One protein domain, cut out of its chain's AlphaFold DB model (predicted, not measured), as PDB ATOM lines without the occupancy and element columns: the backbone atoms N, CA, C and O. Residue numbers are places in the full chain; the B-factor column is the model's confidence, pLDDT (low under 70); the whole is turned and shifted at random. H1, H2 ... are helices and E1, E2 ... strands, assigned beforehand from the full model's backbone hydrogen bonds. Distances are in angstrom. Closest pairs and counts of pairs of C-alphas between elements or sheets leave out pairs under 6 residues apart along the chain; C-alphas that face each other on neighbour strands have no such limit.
ATOM      1  N   THR A  15      36.959  -3.961 -38.900       87.81
ATOM      2  CA  THR A  15      36.743  -2.555 -39.262       87.81
ATOM      3  C   THR A  15      36.527  -1.714 -38.020       87.81
ATOM      4  O   THR A  15      35.951  -2.189 -37.041       87.81
ATOM      5  N   LEU A  16      36.980  -0.466 -38.061       81.06
ATOM      6  CA  LEU A  16      36.797   0.481 -36.973       81.06
ATOM      7  C   LEU A  16      35.300   0.658 -36.676       81.06
ATOM      8  O   LEU A  16      34.502   0.914 -37.582       81.06
ATOM      9  N   ALA A  17      34.917   0.521 -35.407       74.06
ATOM     10  CA  ALA A  17      33.529   0.693 -34.996       74.06
ATOM     11  C   ALA A  17      33.054   2.132 -35.267       74.06
ATOM     12  O   ALA A  17      33.779   3.101 -35.010       74.06
ATOM     13  N   LYS A  18      31.807   2.284 -35.738       57.38
ATOM     14  CA  LYS A  18      31.210   3.597 -36.068       57.38
ATOM     15  C   LYS A  18      31.152   4.552 -34.868       57.38
ATOM     16  O   LYS A  18      31.220   5.761 -35.052       57.38
ATOM     17  N   SER A  19      31.062   4.016 -33.651       52.44
ATOM     18  CA  SER A  19      31.089   4.754 -32.384       52.44
ATOM     19  C   SER A  19      32.350   4.406 -31.590       52.44
ATOM     20  O   SER A  19      32.281   3.810 -30.518       52.44
ATOM     21  N   SER A  20      33.530   4.716 -32.128       49.88
ATOM     22  CA  SER A  20      34.775   4.502 -31.385       49.88
ATOM     23  C   SER A  20      34.983   5.640 -30.379       49.88
ATOM     24  O   SER A  20      35.385   6.747 -30.737       49.88
ATOM     25  N   CYS A  21      34.684   5.389 -29.104       41.56
ATOM     26  CA  CYS A  21      35.062   6.305 -28.031       41.56
ATOM     27  C   CYS A  21      36.573   6.180 -27.794       41.56
ATOM     28  O   CYS A  21      37.090   5.070 -27.654       41.56
ATOM     29  N   ALA A  22      37.292   7.302 -27.780       42.19
ATOM     30  CA  ALA A  22      38.629   7.336 -27.208       42.19
ATOM     31  C   ALA A  22      38.456   7.183 -25.695       42.19
ATOM     32  O   ALA A  22      37.813   8.025 -25.073       42.19
ATOM     33  N   VAL A  23      38.989   6.114 -25.105       46.38
ATOM     34  CA  VAL A  23      39.026   5.992 -23.644       46.38
ATOM     35  C   VAL A  23      40.015   7.040 -23.141       46.38
ATOM     36  O   VAL A  23      41.219   6.815 -23.122       46.38
ATOM     37  N   GLN A  24      39.525   8.237 -22.831       37.28
ATOM     38  CA  GLN A  24      40.289   9.221 -22.084       37.28
ATOM     39  C   GLN A  24      40.181   8.835 -20.613       37.28
ATOM     40  O   GLN A  24      39.128   8.971 -19.997       37.28
ATOM     41  N   THR A  25      41.276   8.344 -20.041       42.72
ATOM     42  CA  THR A  25      41.469   8.336 -18.591       42.72
ATOM     43  C   THR A  25      41.746   9.767 -18.153       42.72
ATOM     44  O   THR A  25      42.896  10.160 -17.974       42.72
ATOM     45  N   ILE A  26      40.695  10.572 -18.065       35.38
ATOM     46  CA  ILE A  26      40.750  11.893 -17.452       35.38
ATOM     47  C   ILE A  26      39.688  11.874 -16.358       35.38
ATOM     48  O   ILE A  26      38.504  11.711 -16.630       35.38
ATOM     49  N   ASP A  27      40.163  11.935 -15.118       36.38
ATOM     50  CA  ASP A  27      39.378  12.199 -13.914       36.38
ATOM     51  C   ASP A  27      38.330  11.143 -13.526       36.38
ATOM     52  O   ASP A  27      37.121  11.372 -13.529       36.38
ATOM     53  N   GLY A  28      38.835   9.974 -13.109       40.81
ATOM     54  CA  GLY A  28      38.318   9.192 -11.968       40.81
ATOM     55  C   GLY A  28      36.892   8.629 -12.022       40.81
ATOM     56  O   GLY A  28      36.489   7.940 -11.094       40.81
ATOM     57  N   THR A  29      36.139   8.877 -13.089       34.78
ATOM     58  CA  THR A  29      34.747   8.433 -13.286       34.78
ATOM     59  C   THR A  29      34.617   7.517 -14.505       34.78
ATOM     60  O   THR A  29      33.568   7.427 -15.141       34.78
ATOM     61  N   GLY A  30      35.719   6.843 -14.852       41.94
ATOM     62  CA  GLY A  30      35.826   6.000 -16.036       41.94
ATOM     63  C   GLY A  30      34.772   4.896 -16.062       41.94
ATOM     64  O   GLY A  30      34.502   4.241 -15.059       41.94
ATOM     65  N   GLN A  31      34.191   4.667 -17.241       38.16
ATOM     66  CA  GLN A  31      33.479   3.425 -17.521       38.16
ATOM     67  C   GLN A  31      34.418   2.251 -17.235       38.16
ATOM     68  O   GLN A  31      35.431   2.082 -17.915       38.16
ATOM     69  N   HIS A  32      34.076   1.449 -16.231       40.72
ATOM     70  CA  HIS A  32      34.764   0.196 -15.961       40.72
ATOM     71  C   HIS A  32      34.492  -0.778 -17.111       40.72
ATOM     72  O   HIS A  32      33.349  -1.147 -17.391       40.72
ATOM     73  N   PHE A  33      35.555  -1.177 -17.803       48.88
ATOM     74  CA  PHE A  33      35.504  -2.241 -18.798       48.88
ATOM     75  C   PHE A  33      35.849  -3.560 -18.098       48.88
ATOM     76  O   PHE A  33      36.980  -4.036 -18.172       48.88
ATOM     77  N   ASP A  34      34.856  -4.147 -17.424       42.59
ATOM     78  CA  ASP A  34      34.987  -5.398 -16.654       42.59
ATOM     79  C   ASP A  34      35.244  -6.652 -17.522       42.59
ATOM     80  O   ASP A  34      35.379  -7.766 -17.010       42.59
ATOM     81  N   ALA A  35      35.313  -6.508 -18.850       56.44
ATOM     82  CA  ALA A  35      35.554  -7.606 -19.777       56.44
ATOM     83  C   ALA A  35      37.035  -7.688 -20.175       56.44
ATOM     84  O   ALA A  35      37.635  -6.712 -20.628       56.44
ATOM     85  N   PHE A  36      37.610  -8.889 -20.085       65.62
ATOM     86  CA  PHE A  36      38.862  -9.199 -20.771       65.62
ATOM     87  C   PHE A  36      38.639  -9.097 -22.283       65.62
ATOM     88  O   PHE A  36      37.752  -9.751 -22.834       65.62
ATOM     89  N   CYS A  37      39.442  -8.268 -22.941       81.81
ATOM     90  CA  CYS A  37      39.356  -7.991 -24.368       81.81
ATOM     91  C   CYS A  37      40.679  -8.339 -25.050       81.81
ATOM     92  O   CYS A  37      41.733  -8.396 -24.409       81.81
ATOM     93  N   PHE A  38      40.634  -8.528 -26.367       85.69
ATOM     94  CA  PHE A  38      41.858  -8.596 -27.154       85.69
ATOM     95  C   PHE A  38      42.342  -7.185 -27.459       85.69
ATOM     96  O   PHE A  38      41.598  -6.369 -27.996       85.69
ATOM     97  N   VAL A  39      43.596  -6.903 -27.131       89.62
ATOM     98  CA  VAL A  39      44.251  -5.622 -27.374       89.62
ATOM     99  C   VAL A  39      45.414  -5.844 -28.328       89.62
ATOM    100  O   VAL A  39      46.351  -6.581 -28.020       89.62
ATOM    101  N   GLY A  40      45.344  -5.213 -29.493       91.50
ATOM    102  CA  GLY A  40      46.437  -5.114 -30.446       91.50
ATOM    103  C   GLY A  40      47.309  -3.896 -30.152       91.50
ATOM    104  O   GLY A  40      46.795  -2.801 -29.926       91.50
ATOM    105  N   GLU A  41      48.626  -4.066 -30.200       90.56
ATOM    106  CA  GLU A  41      49.602  -2.974 -30.153       90.56
ATOM    107  C   GLU A  41      50.473  -2.981 -31.408       90.56
ATOM    108  O   GLU A  41      51.073  -4.008 -31.733       90.56
ATOM    109  N   GLY A  42      50.586  -1.840 -32.091       85.00
ATOM    110  CA  GLY A  42      51.483  -1.679 -33.237       85.00
ATOM    111  C   GLY A  42      52.947  -1.533 -32.813       85.00
ATOM    112  O   GLY A  42      53.270  -0.715 -31.953       85.00
ATOM    113  N   TRP A  43      53.839  -2.314 -33.420       79.12
ATOM    114  CA  TRP A  43      55.286  -2.293 -33.177       79.12
ATOM    115  C   TRP A  43      56.044  -1.650 -34.348       79.12
ATOM    116  O   TRP A  43      55.520  -1.492 -35.450       79.12
ATOM    117  N   SER A  44      57.305  -1.274 -34.117       75.62
ATOM    118  CA  SER A  44      58.160  -0.547 -35.075       75.62
ATOM    119  C   SER A  44      58.397  -1.266 -36.408       75.62
ATOM    120  O   SER A  44      58.696  -0.627 -37.409       75.62
ATOM    121  N   ASN A  45      58.234  -2.585 -36.437       79.00
ATOM    122  CA  ASN A  45      58.298  -3.419 -37.637       79.00
ATOM    123  C   ASN A  45      56.942  -3.539 -38.361       79.00
ATOM    124  O   ASN A  45      56.735  -4.496 -39.105       79.00
ATOM    125  N   SER A  46      55.996  -2.643 -38.071       70.56
ATOM    126  CA  SER A  46      54.618  -2.676 -38.575       70.56
ATOM    127  C   SER A  46      53.823  -3.935 -38.193       70.56
ATOM    128  O   SER A  46      52.728  -4.137 -38.710       70.56
ATOM    129  N   SER A  47      54.331  -4.772 -37.278       82.75
ATOM    130  CA  SER A  47      53.593  -5.931 -36.761       82.75
ATOM    131  C   SER A  47      52.695  -5.536 -35.593       82.75
ATOM    132  O   SER A  47      53.017  -4.617 -34.838       82.75
ATOM    133  N   ILE A  48      51.577  -6.243 -35.428       89.44
ATOM    134  CA  ILE A  48      50.685  -6.077 -34.281       89.44
ATOM    135  C   ILE A  48      50.951  -7.211 -33.296       89.44
ATOM    136  O   ILE A  48      50.939  -8.385 -33.668       89.44
ATOM    137  N   LYS A  49      51.189  -6.871 -32.028       89.56
ATOM    138  CA  LYS A  49      51.203  -7.854 -30.941       89.56
ATOM    139  C   LYS A  49      49.864  -7.872 -30.239       89.56
ATOM    140  O   LYS A  49      49.303  -6.821 -29.949       89.56
ATOM    141  N   TRP A  50      49.400  -9.075 -29.938       88.88
ATOM    142  CA  TRP A  50      48.102  -9.299 -29.332       88.88
ATOM    143  C   TRP A  50      48.230  -9.645 -27.858       88.88
ATOM    144  O   TRP A  50      49.108 -10.407 -27.442       88.88
ATOM    145  N   PHE A  51      47.317  -9.087 -27.079       88.06
ATOM    146  CA  PHE A  51      47.241  -9.275 -25.644       88.06
ATOM    147  C   PHE A  51      45.801  -9.522 -25.217       88.06
ATOM    148  O   PHE A  51      44.880  -8.966 -25.802       88.06
ATOM    149  N   LEU A  52      45.614 -10.328 -24.181       83.44
ATOM    150  CA  LEU A  52      44.354 -10.485 -23.472       83.44
ATOM    151  C   LEU A  52      44.456  -9.726 -22.149       83.44
ATOM    152  O   LEU A  52      45.332 -10.022 -21.331       83.44
ATOM    153  N   SER A  53      43.604  -8.722 -21.962       80.19
ATOM    154  CA  SER A  53      43.567  -7.908 -20.743       80.19
ATOM    155  C   SER A  53      42.284  -7.085 -20.668       80.19
ATOM    156  O   SER A  53      41.622  -6.883 -21.686       80.19
ATOM    157  N   SER A  54      41.946  -6.567 -19.488       76.38
ATOM    158  CA  SER A  54      41.023  -5.432 -19.402       76.38
ATOM    159  C   SER A  54      41.735  -4.149 -19.847       76.38
ATOM    160  O   SER A  54      42.962  -4.060 -19.819       76.38
ATOM    161  N   LEU A  55      40.976  -3.134 -20.267       75.25
ATOM    162  CA  LEU A  55      41.573  -1.850 -20.653       75.25
ATOM    163  C   LEU A  55      42.099  -1.062 -19.439       75.25
ATOM    164  O   LEU A  55      43.128  -0.405 -19.544       75.25
ATOM    165  N   GLU A  56      41.428  -1.160 -18.286       72.25
ATOM    166  CA  GLU A  56      41.776  -0.432 -17.052       72.25
ATOM    167  C   GLU A  56      43.114  -0.888 -16.448       72.25
ATOM    168  O   GLU A  56      43.934  -0.069 -16.038       72.25
ATOM    169  N   ASP A  57      43.365  -2.197 -16.445       70.88
ATOM    170  CA  ASP A  57      44.584  -2.793 -15.894       70.88
ATOM    171  C   ASP A  57      45.537  -3.274 -16.995       70.88
ATOM    172  O   ASP A  57      46.412  -4.100 -16.727       70.88
ATOM    173  N   TYR A  58      45.407  -2.755 -18.219       78.50
ATOM    174  CA  TYR A  58      46.146  -3.246 -19.383       78.50
ATOM    175  C   TYR A  58      47.655  -3.387 -19.119       78.50
ATOM    176  O   TYR A  58      48.244  -4.438 -19.363       78.50
ATOM    177  N   GLU A  59      48.292  -2.362 -18.546       81.38
ATOM    178  CA  GLU A  59      49.735  -2.400 -18.267       81.38
ATOM    179  C   GLU A  59      50.131  -3.363 -17.144       81.38
ATOM    180  O   GLU A  59      51.267  -3.835 -17.103       81.38
ATOM    181  N   LYS A  60      49.204  -3.678 -16.238       78.19
ATOM    182  CA  LYS A  60      49.460  -4.517 -15.060       78.19
ATOM    183  C   LYS A  60      49.102  -5.983 -15.300       78.19
ATOM    184  O   LYS A  60      49.710  -6.860 -14.693       78.19
ATOM    185  N   LYS A  61      48.099  -6.253 -16.139       73.00
ATOM    186  CA  LYS A  61      47.451  -7.565 -16.286       73.00
ATOM    187  C   LYS A  61      47.250  -7.953 -17.751       73.00
ATOM    188  O   LYS A  61      46.171  -8.412 -18.129       73.00
ATOM    189  N   LYS A  62      48.264  -7.768 -18.600       84.50
ATOM    190  CA  LYS A  62      48.241  -8.239 -19.994       84.50
ATOM    191  C   LYS A  62      48.917  -9.589 -20.156       84.50
ATOM    192  O   LYS A  62      50.072  -9.770 -19.779       84.50
ATOM    193  N   VAL A  63      48.217 -10.516 -20.800       81.69
ATOM    194  CA  VAL A  63      48.772 -11.802 -21.228       81.69
ATOM    195  C   VAL A  63      48.986 -11.751 -22.727       81.69
ATOM    196  O   VAL A  63      48.059 -11.454 -23.473       81.69
ATOM    197  N   ARG A  64      50.203 -12.026 -23.192       86.38
ATOM    198  CA  ARG A  64      50.473 -12.100 -24.630       86.38
ATOM    199  C   ARG A  64      49.759 -13.312 -25.225       86.38
ATOM    200  O   ARG A  64      49.888 -14.413 -24.697       86.38
ATOM    201  N   VAL A  65      49.063 -13.113 -26.339       83.12
ATOM    202  CA  VAL A  65      48.357 -14.177 -27.063       83.12
ATOM    203  C   VAL A  65      48.775 -14.205 -28.528       83.12
ATOM    204  O   VAL A  65      49.288 -13.226 -29.073       83.12
ATOM    205  N   GLU A  66      48.585 -15.354 -29.168       81.25
ATOM    206  CA  GLU A  66      48.810 -15.494 -30.602       81.25
ATOM    207  C   GLU A  66      47.652 -14.906 -31.407       81.25
ATOM    208  O   GLU A  66      46.492 -14.963 -30.999       81.25
ATOM    209  N   GLU A  67      47.961 -14.414 -32.606       85.88
ATOM    210  CA  GLU A  67      46.968 -13.910 -33.561       85.88
ATOM    211  C   GLU A  67      45.890 -14.954 -33.893       85.88
ATOM    212  O   GLU A  67      44.712 -14.620 -33.992       85.88
ATOM    213  N   SER A  68      46.273 -16.233 -33.968       80.06
ATOM    214  CA  SER A  68      45.361 -17.355 -34.230       80.06
ATOM    215  C   SER A  68      44.300 -17.545 -33.136       80.06
ATOM    216  O   SER A  68      43.206 -18.042 -33.407       80.06
ATOM    217  N   VAL A  69      44.609 -17.160 -31.892       80.00
ATOM    218  CA  VAL A  69      43.674 -17.209 -30.758       80.00
ATOM    219  C   VAL A  69      42.687 -16.059 -30.855       80.00
ATOM    220  O   VAL A  69      41.488 -16.271 -30.674       80.00
ATOM    221  N   VAL A  70      43.181 -14.865 -31.195       82.50
ATOM    222  CA  VAL A  70      42.331 -13.699 -31.442       82.50
ATOM    223  C   VAL A  70      41.349 -14.036 -32.558       82.50
ATOM    224  O   VAL A  70      40.148 -14.005 -32.315       82.50
ATOM    225  N   GLU A  71      41.839 -14.480 -33.721       83.19
ATOM    226  CA  GLU A  71      41.026 -14.850 -34.890       83.19
ATOM    227  C   GLU A  71      39.898 -15.842 -34.560       83.19
ATOM    228  O   GLU A  71      38.781 -15.685 -35.041       83.19
ATOM    229  N   LYS A  72      40.154 -16.848 -33.715       76.62
ATOM    230  CA  LYS A  72      39.132 -17.837 -33.328       76.62
ATOM    231  C   LYS A  72      38.042 -17.261 -32.423       76.62
ATOM    232  O   LYS A  72      36.918 -17.757 -32.452       76.62
ATOM    233  N   CYS A  73      38.370 -16.251 -31.623       76.25
ATOM    234  CA  CYS A  73      37.514 -15.742 -30.551       76.25
ATOM    235  C   CYS A  73      36.955 -14.331 -30.817       76.25
ATOM    236  O   CYS A  73      36.134 -13.852 -30.037       76.25
ATOM    237  N   ILE A  74      37.334 -13.661 -31.912       77.88
ATOM    238  CA  ILE A  74      36.866 -12.302 -32.271       77.88
ATOM    239  C   ILE A  74      35.344 -12.163 -32.392       77.88
ATOM    240  O   ILE A  74      34.818 -11.061 -32.301       77.88
ATOM    241  N   HIS A  75      34.625 -13.259 -32.637       71.88
ATOM    242  CA  HIS A  75      33.164 -13.236 -32.739       71.88
ATOM    243  C   HIS A  75      32.476 -13.206 -31.368       71.88
ATOM    244  O   HIS A  75      31.291 -12.894 -31.284       71.88
ATOM    245  N   GLU A  76      33.209 -13.536 -30.305       68.31
ATOM    246  CA  GLU A  76      32.704 -13.645 -28.935       68.31
ATOM    247  C   GLU A  76      33.312 -12.588 -28.000       68.31
ATOM    248  O   GLU A  76      32.818 -12.386 -26.891       68.31
ATOM    249  N   CYS A  77      34.378 -11.907 -28.433       69.81
ATOM    250  CA  CYS A  77      35.134 -10.955 -27.625       69.81
ATOM    251  C   CYS A  77      35.329  -9.621 -28.350       69.81
ATOM    252  O   CYS A  77      35.478  -9.571 -29.569       69.81
ATOM    253  N   CYS A  78      35.408  -8.534 -27.582       79.19
ATOM    254  CA  CYS A  78      35.757  -7.225 -28.120       79.19
ATOM    255  C   CYS A  78      37.247  -7.164 -28.488       79.19
ATOM    256  O   CYS A  78      38.103  -7.678 -27.758       79.19
ATOM    257  N   VAL A  79      37.550  -6.489 -29.598       84.81
ATOM    258  CA  VAL A  79      38.919  -6.259 -30.072       84.81
ATOM    259  C   VAL A  79      39.207  -4.763 -30.072       84.81
ATOM    260  O   VAL A  79      38.449  -3.972 -30.632       84.81
ATOM    261  N   PHE A  80      40.320  -4.373 -29.462       86.69
ATOM    262  CA  PHE A  80      40.778  -2.994 -29.370       86.69
ATOM    263  C   PHE A  80      42.179  -2.852 -29.953       86.69
ATOM    264  O   PHE A  80      43.009  -3.744 -29.819       86.69
ATOM    265  N   LEU A  81      42.465  -1.707 -30.559       86.88
ATOM    266  CA  LEU A  81      43.810  -1.290 -30.934       86.88
ATOM    267  C   LEU A  81      44.262  -0.186 -29.983       86.88
ATOM    268  O   LEU A  81      43.586   0.840 -29.861       86.88
ATOM    269  N   ARG A  82      45.405  -0.386 -29.330       85.50
ATOM    270  CA  ARG A  82      46.060   0.649 -28.534       85.50
ATOM    271  C   ARG A  82      46.745   1.658 -29.450       85.50
ATOM    272  O   ARG A  82      47.506   1.288 -30.344       85.50
ATOM    273  N   ILE A  83      46.504   2.937 -29.197       77.81
ATOM    274  CA  ILE A  83      47.098   4.068 -29.904       77.81
ATOM    275  C   ILE A  83      47.733   4.982 -28.858       77.81
ATOM    276  O   ILE A  83      47.045   5.660 -28.100       77.81
ATOM    277  N   GLY A  84      49.062   5.007 -28.813       71.06
ATOM    278  CA  GLY A  84      49.786   5.746 -27.778       71.06
ATOM    279  C   GLY A  84      49.597   5.138 -26.385       71.06
ATOM    280  O   GLY A  84      49.301   3.955 -26.243       71.06
ATOM    281  N   GLU A  85      49.802   5.942 -25.344       66.38
ATOM    282  CA  GLU A  85      49.909   5.416 -23.980       66.38
ATOM    283  C   GLU A  85      48.556   5.047 -23.360       66.38
ATOM    284  O   GLU A  85      48.472   4.023 -22.687       66.38
ATOM    285  N   PHE A  86      47.498   5.811 -23.651       62.88
ATOM    286  CA  PHE A  86      46.216   5.708 -22.936       62.88
ATOM    287  C   PHE A  86      44.988   5.601 -23.840       62.88
ATOM    288  O   PHE A  86      43.874   5.520 -23.342       62.88
ATOM    289  N   THR A  87      45.145   5.632 -25.166       72.25
ATOM    290  CA  THR A  87      43.994   5.613 -26.079       72.25
ATOM    291  C   THR A  87      43.804   4.234 -26.689       72.25
ATOM    292  O   THR A  87      44.750   3.609 -27.157       72.25
ATOM    293  N   PHE A  88      42.552   3.790 -26.745       80.69
ATOM    294  CA  PHE A  88      42.149   2.563 -27.421       80.69
ATOM    295  C   PHE A  88      41.046   2.861 -28.435       80.69
ATOM    296  O   PHE A  88      40.237   3.770 -28.237       80.69
ATOM    297  N   ARG A  89      41.009   2.098 -29.528       79.00
ATOM    298  CA  ARG A  89      39.938   2.135 -30.533       79.00
ATOM    299  C   ARG A  89      39.371   0.744 -30.731       79.00
ATOM    300  O   ARG A  89      40.129  -0.202 -30.905       79.00
ATOM    301  N   GLN A  90      38.050   0.629 -30.720       84.94
ATOM    302  CA  GLN A  90      37.368  -0.645 -30.902       84.94
ATOM    303  C   GLN A  90      37.222  -0.998 -32.383       84.94
ATOM    304  O   GLN A  90      36.829  -0.156 -33.195       84.94
ATOM    305  N   TYR A  91      37.485  -2.260 -32.698       84.38
ATOM    306  CA  TYR A  91      37.248  -2.860 -34.001       84.38
ATOM    307  C   TYR A  91      36.167  -3.936 -33.906       84.38
ATOM    308  O   TYR A  91      36.034  -4.631 -32.899       84.38
ATOM    309  N   GLU A  92      35.411  -4.082 -34.986       84.19
ATOM    310  CA  GLU A  92      34.344  -5.067 -35.144       84.19
ATOM    311  C   GLU A  92      34.575  -5.891 -36.408       84.19
ATOM    312  O   GLU A  92      35.240  -5.447 -37.343       84.19
ATOM    313  N   VAL A  93      34.022  -7.100 -36.468       83.25
ATOM    314  CA  VAL A  93      34.150  -7.958 -37.650       83.25
ATOM    315  C   VAL A  93      33.430  -7.328 -38.843       83.25
ATOM    316  O   VAL A  93      32.233  -7.040 -38.783       83.25
ATOM    317  N   LYS A  94      34.143  -7.172 -39.965       76.56
ATOM    318  CA  LYS A  94      33.574  -6.651 -41.212       76.56
ATOM    319  C   LYS A  94      32.430  -7.558 -41.678       76.56
ATOM    320  O   LYS A  94      32.641  -8.745 -41.906       76.56
TER     321      LYS A  94
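What this domain is: This is residues 15 to 94 of the 245 residues of an uncharacterized protein of Trypanosoma theileri (UniProt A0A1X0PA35). A strongly twisted five-stranded sheet has one short helix, H1, over one face, and residues 15 to 36 form a long loop reaching out far from H1. The 80 printed residues, under half in named elements, run E1, E2, E3, H1, E4, E5; the mixed sheet's order is E3, E2, E1, E4, E5. The class is mixed, and the whole compact, radius of gyration of the C-alphas 12.3 A, spanning 36 by 26 by 22 A.

Where its parts are: E1, residues 37 to 42, starts at C-alpha 37, (39.356, -7.991, -24.368). E2 is 48 to 53, E3 63 to 65, H1 67 to 73, E4 79 to 83. E5, 87 to 93, spans 20.4 A.

How they stand to each other: E1, E2, E3 form a meander, successive antiparallel neighbours; N 39 and O 51 are 2.8 A apart, N 63 and O 52 3.0 A. E1 and E4 are parallel, N 40 to O 80 2.8 A; E4 and E5 are a hairpin, N 81 to O 89 2.8 A. E3, H1, E4 form a split strand-helix-strand unit, E2 and E1 between its strands, with a right-handed crossover. H1 is on the sheet, height 9.7 A; its O i to N i+4 pairs are within hydrogen-bond range.

The domain as a whole: The farthest C-alphas, Asp 27 and Ser 68, are 36.4 A apart. The printed part has no cut. Residues 18 to 36, 76 to 77 and 85 to 86 have pLDDT under 70.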